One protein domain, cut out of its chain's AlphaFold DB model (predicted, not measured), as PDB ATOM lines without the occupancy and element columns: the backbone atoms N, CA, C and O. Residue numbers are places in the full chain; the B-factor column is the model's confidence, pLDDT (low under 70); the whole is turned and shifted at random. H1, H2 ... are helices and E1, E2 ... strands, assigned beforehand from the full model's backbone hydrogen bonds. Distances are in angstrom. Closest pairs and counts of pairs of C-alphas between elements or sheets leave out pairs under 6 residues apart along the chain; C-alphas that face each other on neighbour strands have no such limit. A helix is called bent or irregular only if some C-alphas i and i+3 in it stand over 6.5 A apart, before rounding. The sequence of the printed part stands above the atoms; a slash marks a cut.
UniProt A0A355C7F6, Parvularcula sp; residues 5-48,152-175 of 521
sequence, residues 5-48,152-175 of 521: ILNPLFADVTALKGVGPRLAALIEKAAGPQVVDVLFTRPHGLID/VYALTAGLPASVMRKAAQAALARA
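AT A GLANCE: This is residues 5 to 48 and 152 to 175 of the 521 residues of a protein of Parvularcula sp (UniProt A0A355C7F6). Two helices, H3 and H4, make the core of this small helical body, with the short H3 packed about perpendicular to the later part of the longer H4. H2 is near both H3 and H4 but touches neither, running the same way as H3 at a shallow tilt of 28 degrees and about perpendicular to H4; H1 is towards one end of the long axis and the short strand E1 towards the opposite end, apart from the helices. The printed part has 68 residues, with four named helices and one named strand in the order H1, H2, H3, E1, H4, and its class is mostly helix. It is compact, with a radius of gyration of the C-alphas of 10.9 A, and spans 34 by 25 by 17 A.

IN THESE COORDINATES: H1, residues 5 to 9, begins at C-alpha 5 at (-52.648, -37.372, -32.311) and is 8.8 A long. It is irregular: C-alphas 5 and 8 are 7.2 A apart, against about 5 A in a regular helix. H2, residues 21 to 30, is 14.5 A long and begins at C-alpha 21 at (-37.097, -56.771, -36.980). H3, residues 35 to 40, is 8.8 A long. E1, residues 45 to 48, is 9.8 A long and pairs with no named strand. H4, residues 161 to 173, is 18.5 A long and ends at C-alpha 173 at (-39.740, -36.421, -36.167).

HOW THE PARTS SIT: H1 and H3 only just touch, with 3 pairs of C-alphas within 8 A; the closest C-alphas, those of Leu 9 and Val 36, are 4.8 A apart. H1 and H4 are close but not clearly touching, the closest C-alphas being those of Leu 9 and Ala 171, 7.4 A apart. H2 and H3 are close but not clearly touching, at a shallow tilt of 28 degrees, the same way; their closest C-alphas, of Ile 27 and Val 38, are 7.9 A apart. H2 and H4 are close but not clearly touching and about perpendicular, at 89 degrees, with the C-alphas of Ile 27 and Met 164 closest at 7.2 A. H3 and H4 touch, about perpendicular at 79 degrees; H4 does this with residues 167 to 172 alone, and the closest C-alphas are those of Leu 39 and Ala 171, 5.3 A apart. E1 is apart from H1, H2, H3 and H4. In H3 and H4 every O i to N i+4 pair is within hydrogen-bond range; in H2 it is 4 of 6, and in H1 0 of 1, beside 1 of 2 O i to N i+3 pairs.

THE WHOLE: The two C-alphas farthest apart are those of Ile 5 and Asp 48, 35.2 A. Residues 49 to 151 are not printed, and C-alphas 48 and 152 are 10.7 A apart across this cut, which falls in the link from E1 to H4. The link from H1 to H2 is long, with 11 residues, while those from H2 to H3 and from H3 to E1 are tight. The mean pLDDT of the printed part is 93.9, and no printed residue is under 70.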
ATOM      1  N   ILE A   5     -53.895 -38.138 -32.152       91.62
ATOM      2  CA  ILE A   5     -52.648 -37.372 -32.311       91.62
ATOM      3  C   ILE A   5     -51.429 -38.061 -31.676       91.62
ATOM      4  O   ILE A   5     -50.302 -37.837 -32.101       91.62
ATOM      5  N   LEU A   6     -51.646 -38.937 -30.688       92.25
ATOM      6  CA  LEU A   6     -50.580 -39.668 -30.007       92.25
ATOM      7  C   LEU A   6     -50.261 -41.018 -30.662       92.25
ATOM      8  O   LEU A   6     -49.238 -41.616 -30.337       92.25
ATOM      9  N   ASN A   7     -51.093 -41.516 -31.582       92.44
ATOM     10  CA  ASN A   7     -50.899 -42.826 -32.212       92.44
ATOM     11  C   ASN A   7     -49.498 -43.025 -32.829       92.44
ATOM     12  O   ASN A   7     -48.949 -44.113 -32.644       92.44
ATOM     13  N   PRO A   8     -48.867 -42.023 -33.484       91.88
ATOM     14  CA  PRO A   8     -47.524 -42.184 -34.046       91.88
ATOM     15  C   PRO A   8     -46.438 -42.543 -33.022       91.88
ATOM     16  O   PRO A   8     -45.466 -43.202 -33.391       91.88
ATOM     17  N   LEU A   9     -46.604 -42.125 -31.761       93.12
ATOM     18  CA  LEU A   9     -45.651 -42.366 -30.673       93.12
ATOM     19  C   LEU A   9     -45.801 -43.754 -30.046       93.12
ATOM     20  O   LEU A   9     -44.843 -44.298 -29.517       93.12
ATOM     21  N   PHE A  10     -46.982 -44.357 -30.120       94.88
ATOM     22  CA  PHE A  10     -47.228 -45.685 -29.550       94.88
ATOM     23  C   PHE A  10     -47.202 -46.803 -30.594       94.88
ATOM     24  O   PHE A  10     -47.597 -47.933 -30.308       94.88
ATOM     25  N   ALA A  11     -46.753 -46.484 -31.808       94.56
ATOM     26  CA  ALA A  11     -46.391 -47.483 -32.793       94.56
ATOM     27  C   ALA A  11     -45.142 -48.253 -32.337       94.56
ATOM     28  O   ALA A  11     -44.314 -47.734 -31.585       94.56
ATOM     29  N   ASP A  12     -45.012 -49.474 -32.839       96.25
ATOM     30  CA  ASP A  12     -43.818 -50.297 -32.674       96.25
ATOM     31  C   ASP A  12     -42.581 -49.612 -33.290       96.25
ATOM     32  O   ASP A  12     -42.688 -48.899 -34.297       96.25
ATOM     33  N   VAL A  13     -41.398 -49.829 -32.709       96.00
ATOM     34  CA  VAL A  13     -40.131 -49.262 -33.207       96.00
ATOM     35  C   VAL A  13     -39.800 -49.661 -34.648       96.00
ATOM     36  O   VAL A  13     -39.104 -48.911 -35.331       96.00
ATOM     37  N   THR A  14     -40.334 -50.771 -35.165       95.38
ATOM     38  CA  THR A  14     -40.232 -51.156 -36.587       95.38
ATOM     39  C   THR A  14     -40.875 -50.146 -37.538       95.38
ATOM     40  O   THR A  14     -40.533 -50.096 -38.718       95.38
ATOM     41  N   ALA A  15     -41.768 -49.285 -37.043       94.19
ATOM     42  CA  ALA A  15     -42.318 -48.193 -37.834       94.19
ATOM     43  C   ALA A  15     -41.267 -47.104 -38.136       94.19
ATOM     44  O   ALA A  15     -41.469 -46.284 -39.038       94.19
ATOM     45  N   LEU A  16     -40.148 -47.058 -37.403       94.06
ATOM     46  CA  LEU A  16     -39.060 -46.118 -37.658       94.06
ATOM     47  C   LEU A  16     -38.293 -46.507 -38.927       94.06
ATOM     48  O   LEU A  16     -37.895 -47.654 -39.136       94.06
ATOM     49  N   LYS A  17     -38.041 -45.519 -39.792       89.69
ATOM     50  CA  LYS A  17     -37.339 -45.737 -41.061       89.69
ATOM     51  C   LYS A  17     -35.943 -46.317 -40.806       89.69
ATOM     52  O   LYS A  17     -35.119 -45.690 -40.147       89.69
ATOM     53  N   GLY A  18     -35.664 -47.483 -41.390       86.75
ATOM     54  CA  GLY A  18     -34.373 -48.169 -41.258       86.75
ATOM     55  C   GLY A  18     -34.265 -49.117 -40.060       86.75
ATOM     56  O   GLY A  18     -33.199 -49.696 -39.861       86.75
ATOM     57  N   VAL A  19     -35.345 -49.316 -39.296       92.94
ATOM     58  CA  VAL A  19     -35.408 -50.289 -38.198       92.94
ATOM     59  C   VAL A  19     -36.148 -51.543 -38.669       92.94
ATOM     60  O   VAL A  19     -37.371 -51.589 -38.712       92.94
ATOM     61  N   GLY A  20     -35.392 -52.573 -39.053       92.81
ATOM     62  CA  GLY A  20     -35.947 -53.903 -39.336       92.81
ATOM     63  C   GLY A  20     -36.129 -54.750 -38.064       92.81
ATOM     64  O   GLY A  20     -35.596 -54.380 -37.017       92.81
ATOM     65  N   PRO A  21     -36.771 -55.934 -38.146       92.69
ATOM     66  CA  PRO A  21     -37.097 -56.771 -36.980       92.69
ATOM     67  C   PRO A  21     -35.896 -57.112 -36.084       92.69
ATOM     68  O   PRO A  21     -35.982 -57.077 -34.861       92.69
ATOM     69  N   ARG A  22     -34.729 -57.373 -36.690       93.56
ATOM     70  CA  ARG A  22     -33.487 -57.640 -35.950       93.56
ATOM     71  C   ARG A  22     -33.013 -56.431 -35.139       93.56
ATOM     72  O   ARG A  22     -32.543 -56.602 -34.021       93.56
ATOM     73  N   LEU A  23     -33.082 -55.231 -35.718       94.38
ATOM     74  CA  LEU A  23     -32.674 -54.000 -35.035       94.38
ATOM     75  C   LEU A  23     -33.712 -53.585 -33.992       94.38
ATOM     76  O   LEU A  23     -33.320 -53.111 -32.934       94.38
ATOM     77  N   ALA A  24     -35.000 -53.823 -34.254       95.12
ATOM     78  CA  ALA A  24     -36.083 -53.588 -33.306       95.12
ATOM     79  C   ALA A  24     -35.854 -54.342 -31.990       95.12
ATOM     80  O   ALA A  24     -35.834 -53.712 -30.944       95.12
ATOM     81  N   ALA A  25     -35.535 -55.640 -32.044       95.31
ATOM     82  CA  ALA A  25     -35.249 -56.436 -30.845       95.31
ATOM     83  C   ALA A  25     -34.024 -55.946 -30.042       95.31
ATOM     84  O   ALA A  25     -33.921 -56.189 -28.841       95.31
ATOM     85  N   LEU A  26     -33.062 -55.282 -30.696       95.81
ATOM     86  CA  LEU A  26     -31.915 -54.671 -30.017       95.81
ATOM     87  C   LEU A  26     -32.282 -53.314 -29.403       95.81
ATOM     88  O   LEU A  26     -31.904 -53.036 -28.270       95.81
ATOM     89  N   ILE A  27     -33.042 -52.488 -30.128       95.62
ATOM     90  CA  ILE A  27     -33.544 -51.198 -29.636       95.62
ATOM     91  C   ILE A  27     -34.501 -51.404 -28.461       95.62
ATOM     92  O   ILE A  27     -34.412 -50.677 -27.480       95.62
ATOM     93  N   GLU A  28     -35.352 -52.425 -28.508       95.50
ATOM     94  CA  GLU A  28     -36.270 -52.773 -27.424       95.50
ATOM     95  C   GLU A  28     -35.530 -53.040 -26.111       95.50
ATOM     96  O   GLU A  28     -35.934 -52.555 -25.059       95.50
ATOM     97  N   LYS A  29     -34.389 -53.733 -26.178       94.00
ATOM     98  CA  LYS A  29     -33.532 -53.964 -25.009       94.00
ATOM     99  C   LYS A  29     -32.849 -52.693 -24.501       94.00
ATOM    100  O   LYS A  29     -32.536 -52.619 -23.318       94.00
ATOM    101  N   ALA A  30     -32.559 -51.739 -25.385       93.19
ATOM    102  CA  ALA A  30     -31.837 -50.512 -25.047       93.19
ATOM    103  C   ALA A  30     -32.753 -49.380 -24.553       93.19
ATOM    104  O   ALA A  30     -32.336 -48.582 -23.717       93.19
ATOM    105  N   ALA A  31     -33.968 -49.294 -25.095       94.94
ATOM    106  CA  ALA A  31     -34.882 -48.164 -24.943       94.94
ATOM    107  C   ALA A  31     -36.317 -48.610 -24.638       94.94
ATOM    108  O   ALA A  31     -36.932 -48.085 -23.718       94.94
ATOM    109  N   GLY A  32     -36.832 -49.580 -25.397       95.25
ATOM    110  CA  GLY A  32     -38.196 -50.097 -25.277       95.25
ATOM    111  C   GLY A  32     -38.849 -50.364 -26.640       95.25
ATOM    112  O   GLY A  32     -38.286 -50.002 -27.680       95.25
ATOM    113  N   PRO A  33     -39.998 -51.061 -26.666       95.88
ATOM    114  CA  PRO A  33     -40.613 -51.561 -27.899       95.88
ATOM    115  C   PRO A  33     -41.343 -50.490 -28.723       95.88
ATOM    116  O   PRO A  33     -41.657 -50.727 -29.892       95.88
ATOM    117  N   GLN A  34     -41.644 -49.319 -28.155       97.25
ATOM    118  CA  GLN A  34     -42.441 -48.280 -28.808       97.25
ATOM    119  C   GLN A  34     -41.612 -47.054 -29.194       97.25
ATOM    120  O   GLN A  34     -40.579 -46.739 -28.606       97.25
ATOM    121  N   VAL A  35     -42.104 -46.301 -30.183       97.12
ATOM    122  CA  VAL A  35     -41.479 -45.040 -30.623       97.12
ATOM    123  C   VAL A  35     -41.328 -44.044 -29.463       97.12
ATOM    124  O   VAL A  35     -40.325 -43.338 -29.394       97.12
ATOM    125  N   VAL A  36     -42.296 -44.001 -28.543       96.25
ATOM    126  CA  VAL A  36     -42.268 -43.156 -27.343       96.25
ATOM    127  C   VAL A  36     -41.114 -43.527 -26.415       96.25
ATOM    128  O   VAL A  36     -40.470 -42.633 -25.879       96.25
ATOM    129  N   ASP A  37     -40.780 -44.810 -26.291       96.50
ATOM    130  CA  ASP A  37     -39.689 -45.264 -25.428       96.50
ATOM    131  C   ASP A  37     -38.339 -44.768 -25.967       96.50
ATOM    132  O   ASP A  37     -37.515 -44.212 -25.240       96.50
ATOM    133  N   VAL A  38     -38.153 -44.855 -27.288       96.56
ATOM    134  CA  VAL A  38     -36.976 -44.303 -27.976       96.56
ATOM    135  C   VAL A  38     -36.929 -42.774 -27.859       96.56
ATOM    136  O   VAL A  38     -35.858 -42.216 -27.629       96.56
ATOM    137  N   LEU A  39     -38.075 -42.094 -27.976       96.00
ATOM    138  CA  LEU A  39     -38.186 -40.638 -27.830       96.00
ATOM    139  C   LEU A  39     -37.837 -40.156 -26.413       96.00
ATOM    140  O   LEU A  39     -37.267 -39.088 -26.251       96.00
ATOM    141  N   PHE A  40     -38.160 -40.921 -25.372       94.88
ATOM    142  CA  PHE A  40     -37.793 -40.566 -23.996       94.88
ATOM    143  C   PHE A  40     -36.434 -41.137 -23.565       94.88
ATOM    144  O   PHE A  40     -35.960 -40.846 -22.465       94.88
ATOM    145  N   THR A  41     -35.750 -41.875 -24.444       94.75
ATOM    146  CA  THR A  41     -34.375 -42.322 -24.207       94.75
ATOM    147  C   THR A  41     -33.412 -41.161 -24.420       94.75
ATOM    148  O   THR A  41     -33.052 -40.802 -25.542       94.75
ATOM    149  N   ARG A  42     -32.981 -40.560 -23.313       93.12
ATOM    150  CA  ARG A  42     -32.084 -39.401 -23.315       93.12
ATOM    151  C   ARG A  42     -30.642 -39.816 -23.636       93.12
ATOM    152  O   ARG A  42     -30.193 -40.867 -23.171       93.12
ATOM    153  N   PRO A  43     -29.883 -38.995 -24.378       95.06
ATOM    154  CA  PRO A  43     -28.453 -39.215 -24.506       95.06
ATOM    155  C   PRO A  43     -27.745 -38.979 -23.167       95.06
ATOM    156  O   PRO A  43     -28.092 -38.066 -22.420       95.06
ATOM    157  N   HIS A  44     -26.739 -39.799 -22.872       92.81
ATOM    158  CA  HIS A  44     -25.923 -39.713 -21.655       92.81
ATOM    159  C   HIS A  44     -24.528 -39.128 -21.915       92.81
ATOM    160  O   HIS A  44     -23.737 -38.962 -20.990       92.81
ATOM    161  N   GLY A  45     -24.188 -38.867 -23.176       93.50
ATOM    162  CA  GLY A  45     -22.900 -38.314 -23.570       93.50
ATOM    163  C   GLY A  45     -23.004 -37.511 -24.857       93.50
ATOM    164  O   GLY A  45     -23.992 -37.599 -25.587       93.50
ATOM    165  N   LEU A  46     -21.968 -36.724 -25.125       93.31
ATOM    166  CA  LEU A  46     -21.847 -35.904 -26.320       93.31
ATOM    167  C   LEU A  46     -20.439 -36.060 -26.879       93.31
ATOM    168  O   LEU A  46     -19.465 -35.885 -26.150       93.31
ATOM    169  N   ILE A  47     -20.340 -36.372 -28.166       90.69
ATOM    170  CA  ILE A  47     -19.075 -36.320 -28.889       90.69
ATOM    171  C   ILE A  47     -19.019 -34.978 -29.620       90.69
ATOM    172  O   ILE A  47     -19.852 -34.707 -30.487       90.69
ATOM    173  N   ASP A  48     -18.044 -34.154 -29.250       89.50
ATOM    174  CA  ASP A  48     -17.797 -32.837 -29.833       89.50
ATOM    175  C   ASP A  48     -16.750 -32.929 -30.953       89.50
ATOM    176  O   ASP A  48     -15.590 -33.265 -30.719       89.50
ATOM    177  N   VAL A 152     -24.755 -39.369 -27.640       93.94
ATOM    178  CA  VAL A 152     -24.456 -40.764 -27.314       93.94
ATOM    179  C   VAL A 152     -25.581 -41.313 -26.448       93.94
ATOM    180  O   VAL A 152     -25.889 -40.758 -25.396       93.94
ATOM    181  N   TYR A 153     -26.183 -42.405 -26.907       95.44
ATOM    182  CA  TYR A 153     -27.286 -43.096 -26.244       95.44
ATOM    183  C   TYR A 153     -26.800 -44.417 -25.654       95.44
ATOM    184  O   TYR A 153     -25.784 -44.952 -26.098       95.44
ATOM    185  N   ALA A 154     -27.565 -44.963 -24.708       91.50
ATOM    186  CA  ALA A 154     -27.338 -46.315 -24.218       91.50
ATOM    187  C   ALA A 154     -27.431 -47.326 -25.374       91.50
ATOM    188  O   ALA A 154     -28.291 -47.209 -26.252       91.50
ATOM    189  N   LEU A 155     -26.532 -48.311 -25.380       93.56
ATOM    190  CA  LEU A 155     -26.439 -49.336 -26.417       93.56
ATOM    191  C   LEU A 155     -26.492 -50.729 -25.798       93.56
ATOM    192  O   LEU A 155     -26.091 -50.942 -24.655       93.56
ATOM    193  N   THR A 156     -26.916 -51.695 -26.601       91.81
ATOM    194  CA  THR A 156     -26.828 -53.126 -26.297       91.81
ATOM    195  C   THR A 156     -25.856 -53.800 -27.256       91.81
ATOM    196  O   THR A 156     -25.612 -53.298 -28.355       91.81
ATOM    197  N   ALA A 157     -25.327 -54.967 -26.884       91.06
ATOM    198  CA  ALA A 157     -24.424 -55.727 -27.747       91.06
ATOM    199  C   ALA A 157     -25.013 -55.913 -29.161       91.06
ATOM    200  O   ALA A 157     -26.140 -56.382 -29.327       91.06
ATOM    201  N   GLY A 158     -24.249 -55.515 -30.181       90.75
ATOM    202  CA  GLY A 158     -24.660 -55.584 -31.585       90.75
ATOM    203  C   GLY A 158     -25.525 -54.424 -32.092       90.75
ATOM    204  O   GLY A 158     -25.854 -54.433 -33.277       90.75
ATOM    205  N   LEU A 159     -25.876 -53.433 -31.258       93.50
ATOM    206  CA  LEU A 159     -26.571 -52.208 -31.675       93.50
ATOM    207  C   LEU A 159     -25.556 -51.095 -31.997       93.50
ATOM    208  O   LEU A 159     -24.916 -50.576 -31.082       93.50
ATOM    209  N   PRO A 160     -25.406 -50.676 -33.267       91.69
ATOM    210  CA  PRO A 160     -24.503 -49.582 -33.609       91.69
ATOM    211  C   PRO A 160     -25.030 -48.231 -33.106       91.69
ATOM    212  O   PRO A 160     -26.214 -47.923 -33.267       91.69
ATOM    213  N   ALA A 161     -24.136 -47.370 -32.610       91.44
ATOM    214  CA  ALA A 161     -24.481 -46.026 -32.130       91.44
ATOM    215  C   ALA A 161     -25.223 -45.178 -33.181       91.44
ATOM    216  O   ALA A 161     -26.175 -44.462 -32.867       91.44
ATOM    217  N   SER A 162     -24.828 -45.301 -34.451       90.31
ATOM    218  CA  SER A 162     -25.448 -44.586 -35.570       90.31
ATOM    219  C   SER A 162     -26.895 -45.016 -35.828       90.31
ATOM    220  O   SER A 162     -27.717 -44.183 -36.207       90.31
ATOM    221  N   VAL A 163     -27.224 -46.293 -35.599       93.75
ATOM    222  CA  VAL A 163     -28.596 -46.809 -35.714       93.75
ATOM    223  C   VAL A 163     -29.456 -46.231 -34.598       93.75
ATOM    224  O   VAL A 163     -30.517 -45.685 -34.890       93.75
ATOM    225  N   MET A 164     -28.978 -46.271 -33.350       95.50
ATOM    226  CA  MET A 164     -29.720 -45.723 -32.210       95.50
ATOM    227  C   MET A 164     -29.962 -44.214 -32.363       95.50
ATOM    228  O   MET A 164     -31.078 -43.738 -32.173       95.50
ATOM    229  N   ARG A 165     -28.955 -43.458 -32.823       93.44
ATOM    230  CA  ARG A 165     -29.099 -42.023 -33.112       93.44
ATOM    231  C   ARG A 165     -30.147 -41.749 -34.192       93.44
ATOM    232  O   ARG A 165     -30.975 -40.858 -34.029       93.44
ATOM    233  N   LYS A 166     -30.129 -42.510 -35.293       93.75
ATOM    234  CA  LYS A 166     -31.133 -42.386 -36.365       93.75
ATOM    235  C   LYS A 166     -32.533 -42.744 -35.871       93.75
ATOM    236  O   LYS A 166     -33.480 -42.062 -36.245       93.75
ATOM    237  N   ALA A 167     -32.657 -43.762 -35.019       95.94
ATOM    238  CA  ALA A 167     -33.923 -44.132 -34.397       95.94
ATOM    239  C   ALA A 167     -34.461 -43.002 -33.505       95.94
ATOM    240  O   ALA A 167     -35.615 -42.618 -33.666       95.94
ATOM    241  N   ALA A 168     -33.619 -42.397 -32.658       96.06
ATOM    242  CA  ALA A 168     -33.993 -41.252 -31.823       96.06
ATOM    243  C   ALA A 168     -34.462 -40.044 -32.652       96.06
ATOM    244  O   ALA A 168     -35.518 -39.477 -32.387       96.06
ATOM    245  N   GLN A 169     -33.741 -39.697 -33.722       95.00
ATOM    246  CA  GLN A 169     -34.147 -38.610 -34.624       95.00
ATOM    247  C   GLN A 169     -35.450 -38.927 -35.376       95.00
ATOM    248  O   GLN A 169     -36.312 -38.063 -35.532       95.00
ATOM    249  N   ALA A 170     -35.635 -40.177 -35.811       95.62
ATOM    250  CA  ALA A 170     -36.876 -40.615 -36.444       95.62
ATOM    251  C   ALA A 170     -38.063 -40.616 -35.463       95.62
ATOM    252  O   ALA A 170     -39.185 -40.311 -35.867       95.62
ATOM    253  N   ALA A 171     -37.824 -40.921 -34.184       96.38
ATOM    254  CA  ALA A 171     -38.820 -40.821 -33.126       96.38
ATOM    255  C   ALA A 171     -39.190 -39.355 -32.842       96.38
ATOM    256  O   ALA A 171     -40.374 -39.021 -32.812       96.38
ATOM    257  N   LEU A 172     -38.202 -38.457 -32.753       95.75
ATOM    258  CA  LEU A 172     -38.416 -37.011 -32.605       95.75
ATOM    259  C   LEU A 172     -39.225 -36.417 -33.767       95.75
ATOM    260  O   LEU A 172     -40.112 -35.590 -33.555       95.75
ATOM    261  N   ALA A 173     -38.973 -36.860 -35.001       94.81
ATOM    262  CA  ALA A 173     -39.740 -36.421 -36.167       94.81
ATOM    263  C   ALA A 173     -41.234 -36.793 -36.069       94.81
ATOM    264  O   ALA A 173     -42.081 -36.083 -36.612       94.81
ATOM    265  N   ARG A 174     -41.563 -37.875 -35.348       94.88
ATOM    266  CA  ARG A 174     -42.938 -38.333 -35.091       94.88
ATOM    267  C   ARG A 174     -43.599 -37.674 -33.882       94.88
ATOM    268  O   ARG A 174     -44.791 -37.897 -33.677       94.88
ATOM    269  N   ALA A 175     -42.867 -36.884 -33.094       93.94
ATOM    270  CA  ALA A 175     -43.454 -36.108 -32.011       93.94
ATOM    271  C   ALA A 175     -44.491 -35.125 -32.588       93.94
ATOM    272  O   ALA A 175     -44.159 -34.378 -33.513       93.94
TER     273      ALA A 175